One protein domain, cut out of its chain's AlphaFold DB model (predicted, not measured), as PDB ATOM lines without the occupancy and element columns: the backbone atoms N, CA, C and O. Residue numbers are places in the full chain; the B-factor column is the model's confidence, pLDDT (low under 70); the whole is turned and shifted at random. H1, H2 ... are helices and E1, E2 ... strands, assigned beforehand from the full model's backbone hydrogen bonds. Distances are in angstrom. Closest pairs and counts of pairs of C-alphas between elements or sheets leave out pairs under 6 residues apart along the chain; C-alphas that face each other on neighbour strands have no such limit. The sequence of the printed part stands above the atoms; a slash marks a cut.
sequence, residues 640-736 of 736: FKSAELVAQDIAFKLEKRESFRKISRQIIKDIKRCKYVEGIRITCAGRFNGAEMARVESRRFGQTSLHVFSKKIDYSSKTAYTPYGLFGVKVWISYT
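What this domain is: This is residues 640 to 736 of the 736 residues of the protein "Ribosomal protein S3" of Chlorokybus atmophyticus (UniProt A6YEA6). A twisted sheet of four long strands has two helices, H1 and H2, over one face, both running along the strands, while the other face is bare of named helices. The printed part has 97 residues, in the order H1 H2 E1 E2 E3 E4; the sheet's order is E2 E1 E4 E3, antiparallel throughout. The class is mixed; the whole is compact, with a radius of gyration of the C-alphas of 13.3 A, and elongated, spanning 40 by 26 by 17 A.

Where its parts are: E1 is residues 677 to 686, 27.0 A; E2 695 to 702, 23.5 A; E3 712 to 722, 32.4 A; E4 725 to 735, 32.8 A, ending at C-alpha 735 (44.723, 83.678, 5.723). H1 is residues 643 to 655, 18.3 A, from C-alpha 643 (37.857, 75.272, 5.305); H2 is 660 to 671, 16.1 A.

How they stand to each other: Inner strands E1 and E4 pair through N 681 and O 732, 2.9 A. Hairpin E1 and E2 has N 682 and O 699 at 2.8 A; hairpin E3 and E4 has N 718 and O 729 at 2.9 A, within hydrogen-bond range. H1 lies over E4 and E3, height over the sheet 7.0 A, its closest C-alphas to E3 being Ala 651 and Ala 720, 4.7 A. H2 lies over E2 and E1, height 9.6 A, its closest C-alphas to E2 being Ile 668 and Phe 701, 6.9 A. H1 and H2, a helical hairpin, only just touch, with 3 pairs of C-alphas within 8 A, the closest Ile 650 and Ile 663, 6.9 A. In H1 and H2 every O i to N i+4 pair is within hydrogen-bond range.

The domain as a whole: The C-alphas farthest apart, Glu 692 and Ser 710, are 41.2 A apart. The printed part has no cut, no link is long, and no printed residue is under 70 in pLDDT.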
ATOM      1  N   PHE A 640      41.545  74.866  11.786       89.25
ATOM      2  CA  PHE A 640      41.167  76.090  11.061       89.25
ATOM      3  C   PHE A 640      42.075  76.404   9.855       89.25
ATOM      4  O   PHE A 640      41.774  77.294   9.059       89.25
ATOM      5  N   LYS A 641      43.150  75.627   9.658       89.12
ATOM      6  CA  LYS A 641      44.036  75.693   8.485       89.12
ATOM      7  C   LYS A 641      43.450  75.027   7.224       89.12
ATOM      8  O   LYS A 641      44.115  74.981   6.194       89.12
ATOM      9  N   SER A 642      42.214  74.517   7.285       90.50
ATOM     10  CA  SER A 642      41.429  74.161   6.097       90.50
ATOM     11  C   SER A 642      39.935  74.407   6.307       90.50
ATOM     12  O   SER A 642      39.349  73.988   7.306       90.50
ATOM     13  N   ALA A 643      39.293  75.025   5.315       92.94
ATOM     14  CA  ALA A 643      37.857  75.272   5.305       92.94
ATOM     15  C   ALA A 643      37.030  73.973   5.240       92.94
ATOM     16  O   ALA A 643      35.908  73.956   5.743       92.94
ATOM     17  N   GLU A 644      37.564  72.881   4.675       91.25
ATOM     18  CA  GLU A 644      36.854  71.593   4.605       91.25
ATOM     19  C   GLU A 644      36.691  70.942   5.983       91.25
ATOM     20  O   GLU A 644      35.595  70.492   6.315       91.25
ATOM     21  N   LEU A 645      37.734  70.973   6.822       90.62
ATOM     22  CA  LEU A 645      37.660  70.463   8.197       90.62
ATOM     23  C   LEU A 645      36.612  71.233   9.014       90.62
ATOM     24  O   LEU A 645      35.789  70.629   9.699       90.62
ATOM     25  N   VAL A 646      36.598  72.564   8.886       92.81
ATOM     26  CA  VAL A 646      35.623  73.434   9.561       92.81
ATOM     27  C   VAL A 646      34.204  73.202   9.024       92.81
ATOM     28  O   VAL A 646      33.259  73.142   9.809       92.81
ATOM     29  N   ALA A 647      34.031  73.011   7.712       94.06
ATOM     30  CA  ALA A 647      32.734  72.695   7.115       94.06
ATOM     31  C   ALA A 647      32.210  71.308   7.542       94.06
ATOM     32  O   ALA A 647      31.016  71.177   7.813       94.06
ATOM     33  N   GLN A 648      33.084  70.299   7.660       90.50
ATOM     34  CA  GLN A 648      32.740  68.975   8.195       90.50
ATOM     35  C   GLN A 648      32.341  69.056   9.678       90.50
ATOM     36  O   GLN A 648      31.309  68.499  10.055       90.50
ATOM     37  N   ASP A 649      33.088  69.798  10.503       91.19
ATOM     38  CA  ASP A 649      32.771  69.983  11.927       91.19
ATOM     39  C   ASP A 649      31.461  70.773  12.148       91.19
ATOM     40  O   ASP A 649      30.716  70.469  13.081       91.19
ATOM     41  N   ILE A 650      31.124  71.745  11.286       93.44
ATOM     42  CA  ILE A 650      29.819  72.438  11.318       93.44
ATOM     43  C   ILE A 650      28.687  71.495  10.907       93.44
ATOM     44  O   ILE A 650      27.684  71.415  11.616       93.44
ATOM     45  N   ALA A 651      28.836  70.788   9.781       92.88
ATOM     46  CA  ALA A 651      27.817  69.869   9.276       92.88
ATOM     47  C   ALA A 651      27.458  68.816  10.333       92.88
ATOM     48  O   ALA A 651      26.293  68.648  10.683       92.88
ATOM     49  N   PHE A 652      28.475  68.211  10.943       90.00
ATOM     50  CA  PHE A 652      28.307  67.206  11.982       90.00
ATOM     51  C   PHE A 652      27.644  67.744  13.273       90.00
ATOM     52  O   PHE A 652      26.879  67.035  13.931       90.00
ATOM     53  N   LYS A 653      27.870  69.016  13.641       91.69
ATOM     54  CA  LYS A 653      27.147  69.663  14.756       91.69
ATOM     55  C   LYS A 653      25.673  69.932  14.425       91.69
ATOM     56  O   LYS A 653      24.819  69.757  15.293       91.69
ATOM     57  N   LEU A 654      25.353  70.288  13.177       91.12
ATOM     58  CA  LEU A 654      23.964  70.421  12.711       91.12
ATOM     59  C   LEU A 654      23.240  69.061  12.700       91.12
ATOM     60  O   LEU A 654      22.083  68.982  13.106       91.12
ATOM     61  N   GLU A 655      23.928  67.976  12.330       90.25
ATOM     62  CA  GLU A 655      23.414  66.596  12.419       90.25
ATOM     63  C   GLU A 655      23.141  66.176  13.875       90.25
ATOM     64  O   GLU A 655      22.127  65.541  14.170       90.25
ATOM     65  N   LYS A 656      23.973  66.634  14.823       90.06
ATOM     66  CA  LYS A 656      23.722  66.546  16.277       90.06
ATOM     67  C   LYS A 656      22.584  67.448  16.791       90.06
ATOM     68  O   LYS A 656      22.320  67.438  17.992       90.06
ATOM     69  N   ARG A 657      21.886  68.183  15.915       87.62
ATOM     70  CA  ARG A 657      20.826  69.162  16.230       87.62
ATOM     71  C   ARG A 657      21.300  70.362  17.071       87.62
ATOM     72  O   ARG A 657      20.488  71.012  17.725       87.62
ATOM     73  N   GLU A 658      22.592  70.700  17.051       90.88
ATOM     74  CA  GLU A 658      23.063  71.955  17.652       90.88
ATOM     75  C   GLU A 658      22.589  73.159  16.823       90.88
ATOM     76  O   GLU A 658      22.674  73.162  15.593       90.88
ATOM     77  N   SER A 659      22.115  74.223  17.479       91.25
ATOM     78  CA  SER A 659      21.650  75.413  16.764       91.25
ATOM     79  C   SER A 659      22.816  76.163  16.111       91.25
ATOM     80  O   SER A 659      23.853  76.407  16.735       91.25
ATOM     81  N   PHE A 660      22.641  76.600  14.860       93.94
ATOM     82  CA  PHE A 660      23.684  77.315  14.113       93.94
ATOM     83  C   PHE A 660      24.224  78.541  14.864       93.94
ATOM     84  O   PHE A 660      25.428  78.779  14.861       93.94
ATOM     85  N   ARG A 661      23.360  79.247  15.605       93.25
ATOM     86  CA  ARG A 661      23.734  80.385  16.459       93.25
ATOM     87  C   ARG A 661      24.706  79.994  17.585       93.25
ATOM     88  O   ARG A 661      25.578  80.796  17.918       93.25
ATOM     89  N   LYS A 662      24.609  78.781  18.148       94.38
ATOM     90  CA  LYS A 662      25.580  78.234  19.118       94.38
ATOM     91  C   LYS A 662      26.886  77.848  18.417       94.38
ATOM     92  O   LYS A 662      27.951  78.300  18.835       94.38
ATOM     93  N   ILE A 663      26.793  77.102  17.311       94.94
ATOM     94  CA  ILE A 663      27.944  76.642  16.513       94.94
ATOM     95  C   ILE A 663      28.808  77.827  16.053       94.94
ATOM     96  O   ILE A 663      30.022  77.832  16.260       94.94
ATOM     97  N   SER A 664      28.197  78.865  15.472       94.50
ATOM     98  CA  SER A 664      28.917  80.026  14.943       94.50
ATOM     99  C   SER A 664      29.577  80.865  16.039       94.50
ATOM    100  O   SER A 664      30.694  81.334  15.846       94.50
ATOM    101  N   ARG A 665      28.925  81.033  17.203       94.88
ATOM    102  CA  ARG A 665      29.525  81.714  18.367       94.88
ATOM    103  C   ARG A 665      30.771  80.973  18.853       94.88
ATOM    104  O   ARG A 665      31.787  81.614  19.106       94.88
ATOM    105  N   GLN A 666      30.706  79.642  18.943       94.38
ATOM    106  CA  GLN A 666      31.850  78.821  19.342       94.38
ATOM    107  C   GLN A 666      33.009  78.959  18.347       94.38
ATOM    108  O   GLN A 666      34.109  79.315  18.750       94.38
ATOM    109  N   ILE A 667      32.753  78.768  17.050       94.12
ATOM    110  CA  ILE A 667      33.802  78.823  16.019       94.12
ATOM    111  C   ILE A 667      34.460  80.207  15.948       94.12
ATOM    112  O   ILE A 667      35.675  80.291  15.798       94.12
ATOM    113  N   ILE A 668      33.705  81.297  16.131       94.06
ATOM    114  CA  ILE A 668      34.281  82.650  16.210       94.06
ATOM    115  C   ILE A 668      35.119  82.828  17.491       94.06
ATOM    116  O   ILE A 668      36.180  83.446  17.430       94.06
ATOM    117  N   LYS A 669      34.703  82.268  18.640       93.94
ATOM    118  CA  LYS A 669      35.500  82.286  19.884       93.94
ATOM    119  C   LYS A 669      36.804  81.491  19.746       93.94
ATOM    120  O   LYS A 669      37.824  81.922  20.277       93.94
ATOM    121  N   ASP A 670      36.781  80.372  19.028       92.12
ATOM    122  CA  ASP A 670      37.969  79.551  18.794       92.12
ATOM    123  C   ASP A 670      38.918  80.196  17.772       92.12
ATOM    124  O   ASP A 670      40.113  80.292  18.033       92.12
ATOM    125  N   ILE A 671      38.400  80.747  16.669       92.62
ATOM    126  CA  ILE A 671      39.210  81.438  15.649       92.62
ATOM    127  C   ILE A 671      39.848  82.725  16.183       92.62
ATOM    128  O   ILE A 671      40.979  83.025  15.811       92.62
ATOM    129  N   LYS A 672      39.210  83.435  17.126       90.69
ATOM    130  CA  LYS A 672      39.828  84.571  17.843       90.69
ATOM    131  C   LYS A 672      41.141  84.222  18.569       90.69
ATOM    132  O   LYS A 672      41.869  85.135  18.939       90.69
ATOM    133  N   ARG A 673      41.450  82.935  18.780       90.44
ATOM    134  CA  ARG A 673      42.714  82.457  19.370       90.44
ATOM    135  C   ARG A 673      43.806  82.188  18.320       90.44
ATOM    136  O   ARG A 673      44.968  82.025  18.682       90.44
ATOM    137  N   CYS A 674      43.460  82.114  17.033       88.56
ATOM    138  CA  CYS A 674      44.363  81.718  15.950       88.56
ATOM    139  C   CYS A 674      44.908  82.941  15.196       88.56
ATOM    140  O   CYS A 674      44.208  83.532  14.381       88.56
ATOM    141  N   LYS A 675      46.191  83.273  15.401       87.56
ATOM    142  CA  LYS A 675      46.840  84.458  14.797       87.56
ATOM    143  C   LYS A 675      46.902  84.458  13.256       87.56
ATOM    144  O   LYS A 675      47.047  85.521  12.670       87.56
ATOM    145  N   TYR A 676      46.793  83.299  12.602       91.31
ATOM    146  CA  TYR A 676      46.931  83.145  11.141       91.31
ATOM    147  C   TYR A 676      45.624  83.323  10.340       91.31
ATOM    148  O   TYR A 676      45.619  83.116   9.125       91.31
ATOM    149  N   VAL A 677      44.499  83.641  10.994       93.94
ATOM    150  CA  VAL A 677      43.188  83.806  10.341       93.94
ATOM    151  C   VAL A 677      42.745  85.265  10.414       93.94
ATOM    152  O   VAL A 677      42.344  85.749  11.468       93.94
ATOM    153  N   GLU A 678      42.744  85.950   9.273       93.19
ATOM    154  CA  GLU A 678      42.285  87.345   9.152       93.19
ATOM    155  C   GLU A 678      40.760  87.468   9.266       93.19
ATOM    156  O   GLU A 678      40.211  88.532   9.566       93.19
ATOM    157  N   GLY A 679      40.055  86.384   8.944       94.25
ATOM    158  CA  GLY A 679      38.607  86.341   8.961       94.25
ATOM    159  C   GLY A 679      38.021  85.025   8.468       94.25
ATOM    160  O   GLY A 679      38.642  84.244   7.746       94.25
ATOM    161  N   ILE A 680      36.769  84.805   8.853       95.38
ATOM    162  CA  ILE A 680      35.943  83.678   8.428       95.38
ATOM    163  C   ILE A 680      34.551  84.179   8.039       95.38
ATOM    164  O   ILE A 680      33.972  85.058   8.684       95.38
ATOM    165  N   ARG A 681      33.980  83.581   6.997       94.88
ATOM    166  CA  ARG A 681      32.557  83.675   6.662       94.88
ATOM    167  C   ARG A 681      31.965  82.274   6.718       94.88
ATOM    168  O   ARG A 681      32.545  81.332   6.186       94.88
ATOM    169  N   ILE A 682      30.801  82.150   7.342       96.31
ATOM    170  CA  ILE A 682      30.014  80.921   7.413       96.31
ATOM    171  C   ILE A 682      28.602  81.266   6.944       96.31
ATOM    172  O   ILE A 682      27.986  82.195   7.469       96.31
ATOM    173  N   THR A 683      28.071  80.538   5.966       95.62
ATOM    174  CA  THR A 683      26.657  80.627   5.569       95.62
ATOM    175  C   THR A 683      26.046  79.237   5.619       95.62
ATOM    176  O   THR A 683      26.584  78.320   4.997       95.62
ATOM    177  N   CYS A 684      24.912  79.096   6.295       95.50
ATOM    178  CA  CYS A 684      24.123  77.872   6.295       95.50
ATOM    179  C   CYS A 684      22.760  78.159   5.658       95.50
ATOM    180  O   CYS A 684      22.078  79.102   6.053       95.50
ATOM    181  N   ALA A 685      22.375  77.348   4.677       95.19
ATOM    182  CA  ALA A 685      21.074  77.395   4.018       95.19
ATOM    183  C   ALA A 685      20.281  76.124   4.350       95.19
ATOM    184  O   ALA A 685      20.826  75.027   4.227       95.19
ATOM    185  N   GLY A 686      19.021  76.254   4.775       93.75
ATOM    186  CA  GLY A 686      18.168  75.109   5.111       93.75
ATOM    187  C   GLY A 686      16.984  75.449   6.022       93.75
ATOM    188  O   GLY A 686      16.722  76.613   6.334       93.75
ATOM    189  N   ARG A 687      16.255  74.414   6.449       91.75
ATOM    190  CA  ARG A 687      15.049  74.502   7.294       91.75
ATOM    191  C   ARG A 687      15.396  74.586   8.784       91.75
ATOM    192  O   ARG A 687      15.267  73.617   9.535       91.75
ATOM    193  N   PHE A 688      15.905  75.745   9.208       89.00
ATOM    194  CA  PHE A 688      16.315  75.999  10.597       89.00
ATOM    195  C   PHE A 688      15.211  75.640  11.602       89.00
ATOM    196  O   PHE A 688      14.064  76.050  11.452       89.00
ATOM    197  N   ASN A 689      15.578  74.868  12.629       84.69
ATOM    198  CA  ASN A 689      14.693  74.378  13.694       84.69
ATOM    199  C   ASN A 689      13.419  73.647  13.201       84.69
ATOM    200  O   ASN A 689      12.440  73.577  13.935       84.69
ATOM    201  N   GLY A 690      13.419  73.103  11.978       79.94
ATOM    202  CA  GLY A 690      12.271  72.395  11.398       79.94
ATOM    203  C   GLY A 690      11.229  73.283  10.709       79.94
ATOM    204  O   GLY A 690      10.305  72.742  10.098       79.94
ATOM    205  N   ALA A 691      11.408  74.612  10.730       87.19
ATOM    206  CA  ALA A 691      10.536  75.570  10.049       87.19
ATOM    207  C   ALA A 691      10.268  75.160   8.592       87.19
ATOM    208  O   ALA A 691      11.161  74.651   7.913       87.19
ATOM    209  N   GLU A 692       9.037  75.359   8.120       89.44
ATOM    210  CA  GLU A 692       8.594  74.927   6.791       89.44
ATOM    211  C   GLU A 692       9.412  75.577   5.667       89.44
ATOM    212  O   GLU A 692      10.040  74.884   4.863       89.44
ATOM    213  N   MET A 693       9.499  76.907   5.683       92.25
ATOM    214  CA  MET A 693      10.325  77.668   4.752       92.25
ATOM    215  C   MET A 693      11.815  77.545   5.097       92.25
ATOM    216  O   MET A 693      12.244  77.840   6.219       92.25
ATOM    217  N   ALA A 694      12.634  77.191   4.106       93.94
ATOM    218  CA  ALA A 694      14.085  77.283   4.224       93.94
ATOM    219  C   ALA A 694      14.540  78.752   4.318       93.94
ATOM    220  O   ALA A 694      13.974  79.641   3.686       93.94
ATOM    221  N   ARG A 695      15.596  79.008   5.096       93.31
ATOM    222  CA  ARG A 695      16.224  80.333   5.248       93.31
ATOM    223  C   ARG A 695      17.737  80.219   5.047       93.31
ATOM    224  O   ARG A 695      18.281  79.114   4.998       93.31
ATOM    225  N   VAL A 696      18.424  81.356   4.953       95.19
ATOM    226  CA  VAL A 696      19.894  81.424   4.903       95.19
ATOM    227  C   VAL A 696      20.391  82.295   6.054       95.19
ATOM    228  O   VAL A 696      20.292  83.517   5.991       95.19
ATOM    229  N   GLU A 697      20.942  81.687   7.108       94.56
ATOM    230  CA  GLU A 697      21.653  82.442   8.149       94.56
ATOM    231  C   GLU A 697      23.141  82.546   7.781       94.56
ATOM    232  O   GLU A 697      23.784  81.564   7.395       94.56
ATOM    233  N   SER A 698      23.717  83.742   7.924       94.25
ATOM    234  CA  SER A 698      25.145  83.975   7.698       94.25
ATOM    235  C   SER A 698      25.807  84.672   8.880       94.25
ATOM    236  O   SER A 698      25.190  85.466   9.589       94.25
ATOM    237  N   ARG A 699      27.075  84.337   9.118       95.44
ATOM    238  CA  ARG A 699      27.923  84.929  10.154       95.44
ATOM    239  C   ARG A 699      29.307  85.184   9.572       95.44
ATOM    240  O   ARG A 699      29.865  84.333   8.882       95.44
ATOM    241  N   ARG A 700      29.853  86.366   9.845       94.00
ATOM    242  CA  ARG A 700      31.185  86.793   9.414       94.00
ATOM    243  C   ARG A 700      31.959  87.311  10.620       94.00
ATOM    244  O   ARG A 700      31.380  87.928  11.508       94.00
ATOM    245  N   PHE A 701      33.258  87.070  10.612       94.44
ATOM    246  CA  PHE A 701      34.243  87.659  11.506       94.44
ATOM    247  C   PHE A 701      35.444  88.088  10.650       94.44
ATOM    248  O   PHE A 701      35.823  87.356   9.736       94.44
ATOM    249  N   GLY A 702      36.007  89.270  10.902       93.69
ATOM    250  CA  GLY A 702      37.191  89.768  10.193       93.69
ATOM    251  C   GLY A 702      37.029  89.999   8.678       93.69
ATOM    252  O   GLY A 702      35.922  90.186   8.139       93.69
ATOM    253  N   GLN A 703      38.161  90.024   7.972       90.00
ATOM    254  CA  GLN A 703      38.223  90.318   6.538       90.00
ATOM    255  C   GLN A 703      38.022  89.045   5.700       90.00
ATOM    256  O   GLN A 703      38.654  88.023   5.929       90.00
ATOM    257  N   THR A 704      37.123  89.100   4.713       90.44
ATOM    258  CA  THR A 704      36.872  88.013   3.740       90.44
ATOM    259  C   THR A 704      36.583  88.612   2.356       90.44
ATOM    260  O   THR A 704      35.511  88.439   1.772       90.44
ATOM    261  N   SER A 705      37.525  89.415   1.850       85.50
ATOM    262  CA  SER A 705      37.389  90.189   0.609       85.50
ATOM    263  C   SER A 705      37.529  89.315  -0.644       85.50
ATOM    264  O   SER A 705      38.611  89.139  -1.195       85.50
ATOM    265  N   LEU A 706      36.396  88.815  -1.148       86.69
ATOM    266  CA  LEU A 706      36.339  87.975  -2.356       86.69
ATOM    267  C   LEU A 706      36.958  88.643  -3.600       86.69
ATOM    268  O   LEU A 706      37.533  87.939  -4.429       86.69
ATOM    269  N   HIS A 707      36.872  89.976  -3.697       88.06
ATOM    270  CA  HIS A 707      37.372  90.783  -4.817       88.06
ATOM    271  C   HIS A 707      38.900  90.777  -4.974       88.06
ATOM    272  O   HIS A 707      39.382  90.869  -6.094       88.06
ATOM    273  N   VAL A 708      39.663  90.679  -3.877       88.56
ATOM    274  CA  VAL A 708      41.132  90.771  -3.924       88.56
ATOM    275  C   VAL A 708      41.700  89.386  -4.221       88.56
ATOM    276  O   VAL A 708      41.761  88.531  -3.333       88.56
ATOM    277  N   PHE A 709      42.086  89.134  -5.472       87.25
ATOM    278  CA  PHE A 709      42.566  87.814  -5.906       87.25
ATOM    279  C   PHE A 709      43.897  87.412  -5.256       87.25
ATOM    280  O   PHE A 709      44.082  86.231  -4.968       87.25
ATOM    281  N   SER A 710      44.750  88.387  -4.920       87.56
ATOM    282  CA  SER A 710      46.011  88.217  -4.176       87.56
ATOM    283  C   SER A 710      45.830  87.616  -2.775       87.56
ATOM    284  O   SER A 710      46.762  87.062  -2.201       87.56
ATOM    285  N   LYS A 711      44.629  87.725  -2.194       89.25
ATOM    286  CA  LYS A 711      44.353  87.291  -0.822       89.25
ATOM    287  C   LYS A 711      44.101  85.784  -0.761       89.25
ATOM    288  O   LYS A 711      43.241  85.264  -1.483       89.25
ATOM    289  N   LYS A 712      44.824  85.091   0.123       91.00
ATOM    290  CA  LYS A 712      44.777  83.633   0.303       91.00
ATOM    291  C   LYS A 712      43.460  83.220   0.969       91.00
ATOM    292  O   LYS A 712      43.322  83.294   2.187       91.00
ATOM    293  N   ILE A 713      42.495  82.769   0.170       92.44
ATOM    294  CA  ILE A 713      41.192  82.292   0.656       92.44
ATOM    295  C   ILE A 713      41.045  80.793   0.371       92.44
ATOM    296  O   ILE A 713      41.137  80.370  -0.782       92.44
ATOM    297  N   ASP A 714      40.764  80.001   1.410       92.50
ATOM    298  CA  ASP A 714      40.257  78.628   1.267       92.50
ATOM    299  C   ASP A 714      38.731  78.610   1.414       92.50
ATOM    300  O   ASP A 714      38.137  79.425   2.127       92.50
ATOM    301  N   TYR A 715      38.086  77.687   0.709       93.31
ATOM    302  CA  TYR A 715      36.634  77.587   0.634       93.31
ATOM    303  C   TYR A 715      36.204  76.128   0.597       93.31
ATOM    304  O   TYR A 715      36.809  75.303  -0.085       93.31
ATOM    305  N   SER A 716      35.121  75.814   1.299       93.88
ATOM    306  CA  SER A 716      34.498  74.499   1.220       93.88
ATOM    307  C   SER A 716      32.989  74.590   1.396       93.88
ATOM    308  O   SER A 716      32.467  75.495   2.056       93.88
ATOM    309  N   SER A 717      32.286  73.626   0.813       93.75
ATOM    310  CA  SER A 717      30.848  73.446   0.969       93.75
ATOM    311  C   SER A 717      30.534  72.002   1.336       93.75
ATOM    312  O   SER A 717      30.994  71.083   0.657       93.75
ATOM    313  N   LYS A 718      29.724  71.801   2.378       93.69
ATOM    314  CA  LYS A 718      29.323  70.477   2.866       93.69
ATOM    315  C   LYS A 718      27.811  70.415   3.055       93.69
ATOM    316  O   LYS A 718      27.203  71.368   3.539       93.69
ATOM    317  N   THR A 719      27.209  69.293   2.680       93.62
ATOM    318  CA  THR A 719      25.825  68.967   3.031       93.62
ATOM    319  C   THR A 719      25.780  68.298   4.403       93.62
ATOM    320  O   THR A 719      26.638  67.474   4.716       93.62
ATOM    321  N   ALA A 720      24.786  68.666   5.210       92.81
ATOM    322  CA  ALA A 720      24.484  68.055   6.502       92.81
ATOM    323  C   ALA A 720      23.082  67.431   6.463       92.81
ATOM    324  O   ALA A 720      22.142  68.056   5.954       92.81
ATOM    325  N   TYR A 721      22.939  66.214   6.988       91.06
ATOM    326  CA  TYR A 721      21.719  65.410   6.865       91.06
ATOM    327  C   TYR A 721      20.869  65.486   8.140       91.06
ATOM    328  O   TYR A 721      21.168  64.848   9.147       91.06
ATOM    329  N   THR A 722      19.785  66.265   8.109       89.25
ATOM    330  CA  THR A 722      18.876  66.435   9.259       89.25
ATOM    331  C   THR A 722      17.507  65.805   8.973       89.25
ATOM    332  O   THR A 722      17.129  65.692   7.806       89.25
ATOM    333  N   PRO A 723      16.707  65.428   9.993       86.81
ATOM    334  CA  PRO A 723      15.365  64.872   9.771       86.81
ATOM    335  C   PRO A 723      14.401  65.842   9.064       86.81
ATOM    336  O   PRO A 723      13.405  65.403   8.503       86.81
ATOM    337  N   TYR A 724      14.699  67.145   9.060       87.69
ATOM    338  CA  TYR A 724      13.914  68.177   8.371       87.69
ATOM    339  C   TYR A 724      14.397  68.451   6.935       87.69
ATOM    340  O   TYR A 724      13.912  69.377   6.287       87.69
ATOM    341  N   GLY A 725      15.371  67.675   6.445       89.00
ATOM    342  CA  GLY A 725      15.974  67.811   5.121       89.00
ATOM    343  C   GLY A 725      17.463  68.165   5.151       89.00
ATOM    344  O   GLY A 725      18.153  68.061   6.171       89.00
ATOM    345  N   LEU A 726      17.973  68.576   3.991       92.31
ATOM    346  CA  LEU A 726      19.382  68.905   3.790       92.31
ATOM    347  C   LEU A 726      19.690  70.344   4.225       92.31
ATOM    348  O   LEU A 726      18.965  71.275   3.875       92.31
ATOM    349  N   PHE A 727      20.817  70.532   4.912       94.31
ATOM    350  CA  PHE A 727      21.429  71.848   5.100       94.31
ATOM    351  C   PHE A 727      22.675  71.984   4.225       94.31
ATOM    352  O   PHE A 727      23.560  71.129   4.254       94.31
ATOM    353  N   GLY A 728      22.770  73.086   3.482       96.00
ATOM    354  CA  GLY A 728      23.971  73.479   2.751       96.00
ATOM    355  C   GLY A 728      24.845  74.399   3.600       96.00
ATOM    356  O   GLY A 728      24.518  75.573   3.772       96.00
ATOM    357  N   VAL A 729      25.965  73.882   4.102       96.25
ATOM    358  CA  VAL A 729      27.008  74.654   4.792       96.25
ATOM    359  C   VAL A 729      28.019  75.150   3.761       96.25
ATOM    360  O   VAL A 729      28.498  74.365   2.944       96.25
ATOM    361  N   LYS A 730      28.391  76.433   3.809       95.88
ATOM    362  CA  LYS A 730      29.526  76.997   3.061       95.88
ATOM    363  C   LYS A 730      30.422  77.803   3.998       95.88
ATOM    364  O   LYS A 730      29.921  78.581   4.816       95.88
ATOM    365  N   VAL A 731      31.732  77.618   3.870       95.50
ATOM    366  CA  VAL A 731      32.765  78.254   4.698       95.50
ATOM    367  C   VAL A 731      33.812  78.895   3.794       95.50
ATOM    368  O   VAL A 731      34.267  78.266   2.843       95.50
ATOM    369  N   TRP A 732      34.215  80.123   4.120       94.81
ATOM    370  CA  TRP A 732      35.363  80.823   3.538       94.81
ATOM    371  C   TRP A 732      36.297  81.224   4.678       94.81
ATOM    372  O   TRP A 732      35.832  81.851   5.631       94.81
ATOM    373  N   ILE A 733      37.589  80.917   4.576       94.50
ATOM    374  CA  ILE A 733      38.616  81.339   5.540       94.50
ATOM    375  C   ILE A 733      39.653  82.177   4.792       94.50
ATOM    376  O   ILE A 733      40.121  81.754   3.737       94.50
ATOM    377  N   SER A 734      39.981  83.359   5.320       93.94
ATOM    378  CA  SER A 734      41.046  84.230   4.809       93.94
ATOM    379  C   SER A 734      42.285  84.091   5.690       93.94
ATOM    380  O   SER A 734      42.184  84.182   6.918       93.94
ATOM    381  N   TYR A 735      43.433  83.854   5.062       92.81
ATOM    382  CA  TYR A 735      44.723  83.678   5.723       92.81
ATOM    383  C   TYR A 735      45.657  84.852   5.441       92.81
ATOM    384  O   TYR A 735      45.672  85.379   4.329       92.81
ATOM    385  N   THR A 736      46.473  85.168   6.446       88.12
ATOM    386  CA  THR A 736      47.642  86.057   6.361       88.12
ATOM    387  C   THR A 736      48.664  85.525   5.344       88.12
ATOM    388  O   THR A 736      49.085  84.352   5.487       88.12
TER     389      THR A 736